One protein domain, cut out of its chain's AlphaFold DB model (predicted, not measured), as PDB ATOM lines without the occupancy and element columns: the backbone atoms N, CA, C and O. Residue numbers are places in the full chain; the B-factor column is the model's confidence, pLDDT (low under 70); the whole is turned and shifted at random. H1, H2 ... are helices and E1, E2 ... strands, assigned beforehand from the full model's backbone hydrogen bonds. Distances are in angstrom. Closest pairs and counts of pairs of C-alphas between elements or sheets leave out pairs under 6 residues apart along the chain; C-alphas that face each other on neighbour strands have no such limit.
ATOM      1  N   SER A  62     133.356  97.561  78.411       92.25
ATOM      2  CA  SER A  62     131.995  97.067  78.547       92.25
ATOM      3  C   SER A  62     131.814  95.741  77.819       92.25
ATOM      4  O   SER A  62     132.562  95.434  76.890       92.25
ATOM      5  N   VAL A  63     130.835  94.960  78.263       93.94
ATOM      6  CA  VAL A  63     130.422  93.699  77.640       93.94
ATOM      7  C   VAL A  63     128.964  93.842  77.231       93.94
ATOM      8  O   VAL A  63     128.134  94.272  78.027       93.94
ATOM      9  N   LEU A  64     128.662  93.520  75.975       91.38
ATOM     10  CA  LEU A  64     127.316  93.578  75.417       91.38
ATOM     11  C   LEU A  64     126.779  92.156  75.241       91.38
ATOM     12  O   LEU A  64     127.296  91.388  74.432       91.38
ATOM     13  N   PHE A  65     125.703  91.850  75.949       90.81
ATOM     14  CA  PHE A  65     124.915  90.636  75.805       90.81
ATOM     15  C   PHE A  65     123.753  90.926  74.858       90.81
ATOM     16  O   PHE A  65     122.768  91.577  75.222       90.81
ATOM     17  N   LYS A  66     123.892  90.482  73.607       86.50
ATOM     18  CA  LYS A  66     122.842  90.638  72.599       86.50
ATOM     19  C   LYS A  66     121.658  89.743  72.964       86.50
ATOM     20  O   LYS A  66     121.829  88.540  73.127       86.50
ATOM     21  N   GLY A  67     120.479  90.342  73.072       79.44
ATOM     22  CA  GLY A  67     119.219  89.656  73.348       79.44
ATOM     23  C   GLY A  67     118.082  90.246  72.516       79.44
ATOM     24  O   GLY A  67     118.149  91.407  72.103       79.44
ATOM     25  N   THR A  68     117.058  89.437  72.252       73.50
ATOM     26  CA  THR A  68     115.791  89.839  71.624       73.50
ATOM     27  C   THR A  68     114.678  89.744  72.678       73.50
ATOM     28  O   THR A  68     114.527  88.681  73.279       73.50
ATOM     29  N   PRO A  69     113.898  90.810  72.956       73.06
ATOM     30  CA  PRO A  69     113.838  92.109  72.268       73.06
ATOM     31  C   PRO A  69     114.859  93.163  72.741       73.06
ATOM     32  O   PRO A  69     115.106  94.121  72.012       73.06
ATOM     33  N   ASP A  70     115.457  93.005  73.925       76.81
ATOM     34  CA  ASP A  70     116.372  93.983  74.528       76.81
ATOM     35  C   ASP A  70     117.776  93.392  74.727       76.81
ATOM     36  O   ASP A  70     117.926  92.273  75.219       76.81
ATOM     37  N   SER A  71     118.824  94.164  74.408       90.44
ATOM     38  CA  SER A  71     120.211  93.789  74.717       90.44
ATOM     39  C   SER A  71     120.657  94.381  76.054       90.44
ATOM     40  O   SER A  71     120.416  95.556  76.348       90.44
ATOM     41  N   MET A  72     121.338  93.571  76.859       91.94
ATOM     42  CA  MET A  72     121.895  93.977  78.150       91.94
ATOM     43  C   MET A  72     123.379  94.282  78.011       91.94
ATOM     44  O   MET A  72     124.089  93.664  77.226       91.94
ATOM     45  N   MET A  73     123.861  95.257  78.765       92.81
ATOM     46  CA  MET A  73     125.234  95.726  78.710       92.81
ATOM     47  C   MET A  73     125.776  95.902  80.120       92.81
ATOM     48  O   MET A  73     125.149  96.530  80.970       92.81
ATOM     49  N   GLU A  74     126.975  95.394  80.347       94.88
ATOM     50  CA  GLU A  74     127.726  95.596  81.576       94.88
ATOM     51  C   GLU A  74     128.859  96.582  81.330       94.88
ATOM     52  O   GLU A  74     129.652  96.435  80.402       94.88
ATOM     53  N   ILE A  75     128.945  97.599  82.176       94.38
ATOM     54  CA  ILE A  75     129.916  98.680  82.107       94.38
ATOM     55  C   ILE A  75     130.879  98.528  83.284       94.38
ATOM     56  O   ILE A  75     130.492  98.636  84.451       94.38
ATOM     57  N   TYR A  76     132.155  98.323  82.964       94.25
ATOM     58  CA  TYR A  76     133.217  98.125  83.946       94.25
ATOM     59  C   TYR A  76     133.891  99.447  84.315       94.25
ATOM     60  O   TYR A  76     134.080  99.736  85.493       94.25
ATOM     61  N   GLY A  77     134.224 100.283  83.335       92.69
ATOM     62  CA  GLY A  77     134.884 101.565  83.578       92.69
ATOM     63  C   GLY A  77     135.806 101.975  82.442       92.69
ATOM     64  O   GLY A  77     135.911 101.283  81.434       92.69
ATOM     65  N   CYS A  78     136.434 103.133  82.578       93.19
ATOM     66  CA  CYS A  78     137.405 103.637  81.611       93.19
ATOM     67  C   CYS A  78     138.846 103.267  82.004       93.19
ATOM     68  O   CYS A  78     139.043 102.802  83.125       93.19
ATOM     69  N   PRO A  79     139.856 103.529  81.153       92.25
ATOM     70  CA  PRO A  79     141.260 103.247  81.472       92.25
ATOM     71  C   PRO A  79     141.776 103.891  82.770       92.25
ATOM     72  O   PRO A  79     142.724 103.393  83.362       92.25
ATOM     73  N   HIS A  80     141.154 104.977  83.244       92.38
ATOM     74  CA  HIS A  80     141.553 105.639  84.490       92.38
ATOM     75  C   HIS A  80     141.027 104.924  85.747       92.38
ATOM     76  O   HIS A  80     141.726 104.834  86.755       92.38
ATOM     77  N   CYS A  81     139.792 104.414  85.709       91.44
ATOM     78  CA  CYS A  81     139.137 103.799  86.872       91.44
ATOM     79  C   CYS A  81     139.024 102.271  86.792       91.44
ATOM     80  O   CYS A  81     138.546 101.643  87.736       91.44
ATOM     81  N   TYR A  82     139.436 101.674  85.673       92.00
ATOM     82  CA  TYR A  82     139.477 100.236  85.467       92.00
ATOM     83  C   TYR A  82     140.896  99.794  85.058       92.00
ATOM     84  O   TYR A  82     141.403 100.301  84.057       92.00
ATOM     85  N   PRO A  83     141.516  98.821  85.755       92.31
ATOM     86  CA  PRO A  83     140.971  98.042  86.871       92.31
ATOM     87  C   PRO A  83     140.697  98.893  88.131       92.31
ATOM     88  O   PRO A  83     141.275  99.976  88.272       92.31
ATOM     89  N   PRO A  84     139.790  98.440  89.023       88.75
ATOM     90  CA  PRO A  84     139.432  99.182  90.229       88.75
ATOM     91  C   PRO A  84     140.670  99.506  91.066       88.75
ATOM     92  O   PRO A  84     141.506  98.636  91.307       88.75
ATOM     93  N   ASN A  85     140.778 100.754  91.510       88.94
ATOM     94  CA  ASN A  85     141.888 101.232  92.322       88.94
ATOM     95  C   ASN A  85     141.381 102.176  93.418       88.94
ATOM     96  O   ASN A  85     140.302 102.748  93.303       88.94
ATOM     97  N   ASN A  86     142.185 102.369  94.464       88.19
ATOM     98  CA  ASN A  86     141.815 103.217  95.603       88.19
ATOM     99  C   ASN A  86     142.018 104.721  95.335       88.19
ATOM    100  O   ASN A  86     141.734 105.538  96.204       88.19
ATOM    101  N   LYS A  87     142.547 105.097  94.160       89.88
ATOM    102  CA  LYS A  87     142.839 106.497  93.811       89.88
ATOM    103  C   LYS A  87     141.627 107.187  93.193       89.88
ATOM    104  O   LYS A  87     141.383 108.356  93.472       89.88
ATOM    105  N   ILE A  88     140.881 106.475  92.349       90.06
ATOM    106  CA  ILE A  88     139.739 107.014  91.611       90.06
ATOM    107  C   ILE A  88     138.477 106.273  92.022       90.06
ATOM    108  O   ILE A  88     138.276 105.103  91.691       90.06
ATOM    109  N   LYS A  89     137.589 106.999  92.696       91.62
ATOM    110  CA  LYS A  89     136.284 106.482  93.090       91.62
ATOM    111  C   LYS A  89     135.413 106.227  91.865       91.62
ATOM    112  O   LYS A  89     135.359 107.027  90.930       91.62
ATOM    113  N   ARG A  90     134.693 105.110  91.893       93.88
ATOM    114  CA  ARG A  90     133.664 104.764  90.907       93.88
ATOM    115  C   ARG A  90     132.315 104.981  91.571       93.88
ATOM    116  O   ARG A  90     132.023 104.329  92.561       93.88
ATOM    117  N   ILE A  91     131.497 105.879  91.048       94.25
ATOM    118  CA  ILE A  91     130.192 106.234  91.604       94.25
ATOM    119  C   ILE A  91     129.092 105.713  90.684       94.25
ATOM    120  O   ILE A  91     129.160 105.844  89.462       94.25
ATOM    121  N   CYS A  92     128.054 105.111  91.264       93.44
ATOM    122  CA  CYS A  92     126.902 104.672  90.492       93.44
ATOM    123  C   CYS A  92     126.126 105.906  90.014       93.44
ATOM    124  O   CYS A  92     125.666 106.687  90.850       93.44
ATOM    125  N   PRO A  93     125.882 106.083  88.705       91.69
ATOM    126  CA  PRO A  93     125.145 107.246  88.220       91.69
ATOM    127  C   PRO A  93     123.674 107.254  88.666       91.69
ATOM    128  O   PRO A  93     123.070 108.325  88.675       91.69
ATOM    129  N   VAL A  94     123.122 106.101  89.072       93.62
ATOM    130  CA  VAL A  94     121.722 105.942  89.498       93.62
ATOM    131  C   VAL A  94     121.564 106.151  91.005       93.62
ATOM    132  O   VAL A  94     120.912 107.104  91.413       93.62
ATOM    133  N   CYS A  95     122.182 105.310  91.842       92.75
ATOM    134  CA  CYS A  95     122.018 105.382  93.302       92.75
ATOM    135  C   CYS A  95     123.040 106.281  94.014       92.75
ATOM    136  O   CYS A  95     122.967 106.434  95.229       92.75
ATOM    137  N   LYS A  96     124.012 106.843  93.280       92.81
ATOM    138  CA  LYS A  96     125.083 107.724  93.787       92.81
ATOM    139  C   LYS A  96     126.002 107.108  94.850       92.81
ATOM    140  O   LYS A  96     126.820 107.805  95.435       92.81
ATOM    141  N   THR A  97     125.918 105.798  95.065       92.88
ATOM    142  CA  THR A  97     126.802 105.060  95.974       92.88
ATOM    143  C   THR A  97     128.138 104.746  95.301       92.88
ATOM    144  O   THR A  97     128.186 104.504  94.091       92.88
ATOM    145  N   GLU A  98     129.210 104.722  96.091       93.50
ATOM    146  CA  GLU A  98     130.525 104.245  95.663       93.50
ATOM    147  C   GLU A  98     130.469 102.741  95.333       93.50
ATOM    148  O   GLU A  98     129.920 101.936  96.087       93.50
ATOM    149  N   LEU A  99     130.980 102.358  94.162       92.81
ATOM    150  CA  LEU A  99     131.050 100.973  93.711       92.81
ATOM    151  C   LEU A  99     132.236 100.282  94.376       92.81
ATOM    152  O   LEU A  99     133.382 100.683  94.180       92.81
ATOM    153  N   ALA A 100     131.956  99.173  95.057       91.31
ATOM    154  CA  ALA A 100     132.982  98.259  95.534       91.31
ATOM    155  C   ALA A 100     133.846  97.698  94.377       91.31
ATOM    156  O   ALA A 100     133.392  97.638  93.222       91.31
ATOM    157  N   PRO A 101     135.082  97.245  94.660       88.75
ATOM    158  CA  PRO A 101     135.884  96.501  93.694       88.75
ATOM    159  C   PRO A 101     135.092  95.306  93.144       88.75
ATOM    160  O   PRO A 101     134.485  94.557  93.898       88.75
ATOM    161  N   GLY A 102     135.053  95.153  91.820       86.38
ATOM    162  CA  GLY A 102     134.278  94.096  91.157       86.38
ATOM    163  C   GLY A 102     132.812  94.439  90.870       86.38
ATOM    164  O   GLY A 102     132.244  93.861  89.949       86.38
ATOM    165  N   ASN A 103     132.217  95.433  91.541       91.75
ATOM    166  CA  ASN A 103     130.874  95.883  91.175       91.75
ATOM    167  C   ASN A 103     130.877  96.543  89.794       91.75
ATOM    168  O   ASN A 103     131.810  97.264  89.411       91.75
ATOM    169  N   ILE A 104     129.800  96.301  89.055       93.56
ATOM    170  CA  ILE A 104     129.599  96.739  87.673       93.56
ATOM    171  C   ILE A 104     128.332  97.578  87.558       93.56
ATOM    172  O   ILE A 104     127.452  97.536  88.423       93.56
ATOM    173  N   VAL A 105     128.245  98.350  86.478       95.38
ATOM    174  CA  VAL A 105     127.030  99.071  86.109       95.38
ATOM    175  C   VAL A 105     126.320  98.335  84.989       95.38
ATOM    176  O   VAL A 105     126.918  97.993  83.979       95.38
ATOM    177  N   ILE A 106     125.031  98.108  85.180       94.94
ATOM    178  CA  ILE A 106     124.147  97.414  84.262       94.94
ATOM    179  C   ILE A 106     123.380  98.467  83.467       94.94
ATOM    180  O   ILE A 106     122.839  99.433  84.015       94.94
ATOM    181  N   ALA A 107     123.338  98.283  82.157       93.19
ATOM    182  CA  ALA A 107     122.668  99.156  81.217       93.19
ATOM    183  C   ALA A 107     121.905  98.338  80.172       93.19
ATOM    184  O   ALA A 107     122.239  97.193  79.883       93.19
ATOM    185  N   ARG A 108     120.886  98.952  79.578       92.00
ATOM    186  CA  ARG A 108     120.209  98.435  78.390       92.00
ATOM    187  C   ARG A 108     120.787  99.112  77.156       92.00
ATOM    188  O   ARG A 108     120.898 100.339  77.123       92.00
ATOM    189  N   ALA A 109     121.137  98.322  76.152       89.81
ATOM    190  CA  ALA A 109     121.641  98.805  74.877       89.81
ATOM    191  C   ALA A 109     120.573  98.641  73.792       89.81
ATOM    192  O   ALA A 109     120.104  97.539  73.514       89.81
ATOM    193  N   PHE A 110     120.219  99.750  73.153       88.06
ATOM    194  CA  PHE A 110     119.355  99.790  71.983       88.06
ATOM    195  C   PHE A 110     120.235  99.928  70.748       88.06
ATOM    196  O   PHE A 110     120.786 100.998  70.471       88.06
ATOM    197  N   LEU A 111     120.389  98.820  70.030       83.44
ATOM    198  CA  LEU A 111     121.194  98.746  68.819       83.44
ATOM    199  C   LEU A 111     120.342  99.227  67.640       83.44
ATOM    200  O   LEU A 111     119.402  98.547  67.234       83.44
ATOM    201  N   LYS A 112     120.645 100.410  67.099       82.19
ATOM    202  CA  LYS A 112     120.152 100.854  65.787       82.19
ATOM    203  C   LYS A 112     121.297 100.743  64.769       82.19
ATOM    204  O   LYS A 112     122.451 100.821  65.190       82.19
ATOM    205  N   PRO A 113     121.011 100.611  63.460       79.06
ATOM    206  CA  PRO A 113     122.043 100.420  62.432       79.06
ATOM    207  C   PRO A 113     123.145 101.489  62.447       79.06
ATOM    208  O   PRO A 113     124.306 101.183  62.217       79.06
ATOM    209  N   ASP A 114     122.770 102.727  62.767       81.00
ATOM    210  CA  ASP A 114     123.653 103.898  62.737       81.00
ATOM    211  C   ASP A 114     124.149 104.321  64.133       81.00
ATOM    212  O   ASP A 114     125.189 104.955  64.292       81.00
ATOM    213  N   LYS A 115     123.413 103.958  65.193       79.06
ATOM    214  CA  LYS A 115     123.729 104.399  66.556       79.06
ATOM    215  C   LYS A 115     123.344 103.388  67.617       79.06
ATOM    216  O   LYS A 115     122.251 102.827  67.612       79.06
ATOM    217  N   THR A 116     124.216 103.244  68.604       81.06
ATOM    218  CA  THR A 116     123.902 102.516  69.832       81.06
ATOM    219  C   THR A 116     123.501 103.512  70.907       81.06
ATOM    220  O   THR A 116     124.281 104.391  71.265       81.06
ATOM    221  N   HIS A 117     122.277 103.386  71.416       86.00
ATOM    222  CA  HIS A 117     121.808 104.184  72.543       86.00
ATOM    223  C   HIS A 117     121.836 103.333  73.810       86.00
ATOM    224  O   HIS A 117     121.235 102.262  73.846       86.00
ATOM    225  N   VAL A 118     122.525 103.802  74.848       87.75
ATOM    226  CA  VAL A 118     122.692 103.061  76.103       87.75
ATOM    227  C   VAL A 118     121.957 103.787  77.219       87.75
ATOM    228  O   VAL A 118     122.206 104.964  77.465       87.75
ATOM    229  N   HIS A 119     121.068 103.080  77.912       90.25
ATOM    230  CA  HIS A 119     120.379 103.577  79.098       90.25
ATOM    231  C   HIS A 119     120.872 102.816  80.329       90.25
ATOM    232  O   HIS A 119     120.660 101.612  80.456       90.25
ATOM    233  N   VAL A 120     121.535 103.519  81.247       92.44
ATOM    234  CA  VAL A 120     122.018 102.938  82.502       92.44
ATOM    235  C   VAL A 120     120.857 102.635  83.453       92.44
ATOM    236  O   VAL A 120     120.079 103.526  83.776       92.44
ATOM    237  N   LEU A 121     120.768 101.388  83.926       93.94
ATOM    238  CA  LEU A 121     119.711 100.911  84.826       93.94
ATOM    239  C   LEU A 121     120.116 101.004  86.302       93.94
ATOM    240  O   LEU A 121     119.286 101.322  87.152       93.94
ATOM    241  N   GLY A 122     121.386 100.733  86.617       94.25
ATOM    242  CA  GLY A 122     121.893 100.744  87.991       94.25
ATOM    243  C   GLY A 122     123.234 100.034  88.145       94.25
ATOM    244  O   GLY A 122     123.756  99.485  87.183       94.25
ATOM    245  N   CYS A 123     123.815 100.039  89.345       94.81
ATOM    246  CA  CYS A 123     124.896  99.110  89.687       94.81
ATOM    247  C   CYS A 123     124.337  97.736  90.085       94.81
ATOM    248  O   CYS A 123     123.136  97.608  90.324       94.81
ATOM    249  N   SER A 124     125.211  96.735  90.202       92.50
ATOM    250  CA  SER A 124     124.883  95.383  90.691       92.50
ATOM    251  C   SER A 124     124.013  95.372  91.958       92.50
ATOM    252  O   SER A 124     123.121  94.536  92.079       92.50
ATOM    253  N   GLU A 125     124.217  96.334  92.859       92.12
ATOM    254  CA  GLU A 125     123.462  96.472  94.109       92.12
ATOM    255  C   GLU A 125     122.067  97.072  93.907       92.12
ATOM    256  O   GLU A 125     121.055  96.480  94.283       92.12
ATOM    257  N   CYS A 126     121.978  98.276  93.328       92.44
ATOM    258  CA  CYS A 126     120.701  98.984  93.238       92.44
ATOM    259  C   CYS A 126     119.782  98.407  92.158       92.44
ATOM    260  O   CYS A 126     118.567  98.552  92.259       92.44
ATOM    261  N   TYR A 127     120.346  97.749  91.141       91.44
ATOM    262  CA  TYR A 127     119.568  97.041  90.135       91.44
ATOM    263  C   TYR A 127     118.837  95.843  90.749       91.44
ATOM    264  O   TYR A 127     117.637  95.696  90.532       91.44
ATOM    265  N   ARG A 128     119.527  95.058  91.591       87.75
ATOM    266  CA  ARG A 128     118.944  93.903  92.292       87.75
ATOM    267  C   ARG A 128     117.925  94.295  93.359       87.75
ATOM    268  O   ARG A 128     117.045  93.520  93.649       87.75
ATOM    269  N   ARG A 129     118.008  95.481  93.968       82.94
ATOM    270  CA  ARG A 129     116.974  95.913  94.935       82.94
ATOM    271  C   ARG A 129     115.656  96.329  94.285       82.94
ATOM    272  O   ARG A 129     114.662  96.475  94.986       82.94
ATOM    273  N   LYS A 130     115.669  96.621  92.983       71.12
ATOM    274  CA  LYS A 130     114.494  97.116  92.258       71.12
ATOM    275  C   LYS A 130     113.625  95.982  91.690       71.12
ATOM    276  O   LYS A 130     112.513  96.270  91.258       71.12
TER     277      LYS A 130
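What this domain is: This is residues 62 to 130 of the 131 residues of an uncharacterized protein of Spirochaetes bacterium (UniProt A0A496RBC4). One strongly twisted sheet of four strands, each running back beside the one before, has its two tight turns, residues 66 to 70 and 112 to 115, toward one end and a long loop region, residues 78 to 104, at the other. The short helix H1 sits beside the strands, directly after E4. The printed part has 69 residues with four named strands and one named helix, in the order E1 E2 E3 E4 H1; the sheet's order is E1 - E2 - E3 - E4, all antiparallel. The class is mostly strand, though under half of the residues, 31 of 69, are in named elements. The whole is only just compact, close to loose, with a radius of gyration of the C-alphas of 12.8 A, and flat, spanning 38 by 28 by 15 A.

How they stand to each other: E1, residues 62 to 65, is an edge strand and forms a hairpin with E2, residues 71 to 77; their directions stand at 165 degrees, and N 65 and O 72 are 2.7 A apart, within hydrogen-bond range. E2 is the antiparallel neighbour of E3, residues 105 to 111, at 133 degrees, also a hairpin, with N 75 and O 105 within hydrogen-bond range at 2.7 A. E3 forms a hairpin with the other edge strand, E4, residues 116 to 123, at 159 degrees; N 108 and O 119 are within hydrogen-bond range at 2.8 A. The four strands make a meander, each the antiparallel neighbour of the one before. From edge to edge the strands' lines turn by 79 degrees, and E1 and E4 are apart. H1, residues 124 to 128, is on the sheet at a height of 4.7 A over it, but over none of the strands. Its closest C-alphas to E3 are those of Ser 124 and Val 105, 6.3 A apart. In H1, 0 of 1 O i to N i+4 pairs and 1 of 2 O i to N i+3 pairs are within hydrogen-bond range.

Where its parts are: E1 begins at C-alpha 62, (131.995, 97.067, 78.547), and is 10.0 A long from first to last C-alpha. E2 measures 18.8 A, E3 18.3 A and E4 20.2 A. E4 ends at C-alpha 123, (124.896, 99.110, 89.687). H1 follows over 6.3 A, to C-alpha 128 at (118.944, 93.903, 92.292).

The domain as a whole: The two C-alphas farthest apart, those of Pro 69 and Lys 87, are 38.9 A from each other. The printed part has no cut. The link from E2 to E3, 27 residues, is long; the others are tight. The mean pLDDT of the printed part is 89.5, and no printed residue is under 70.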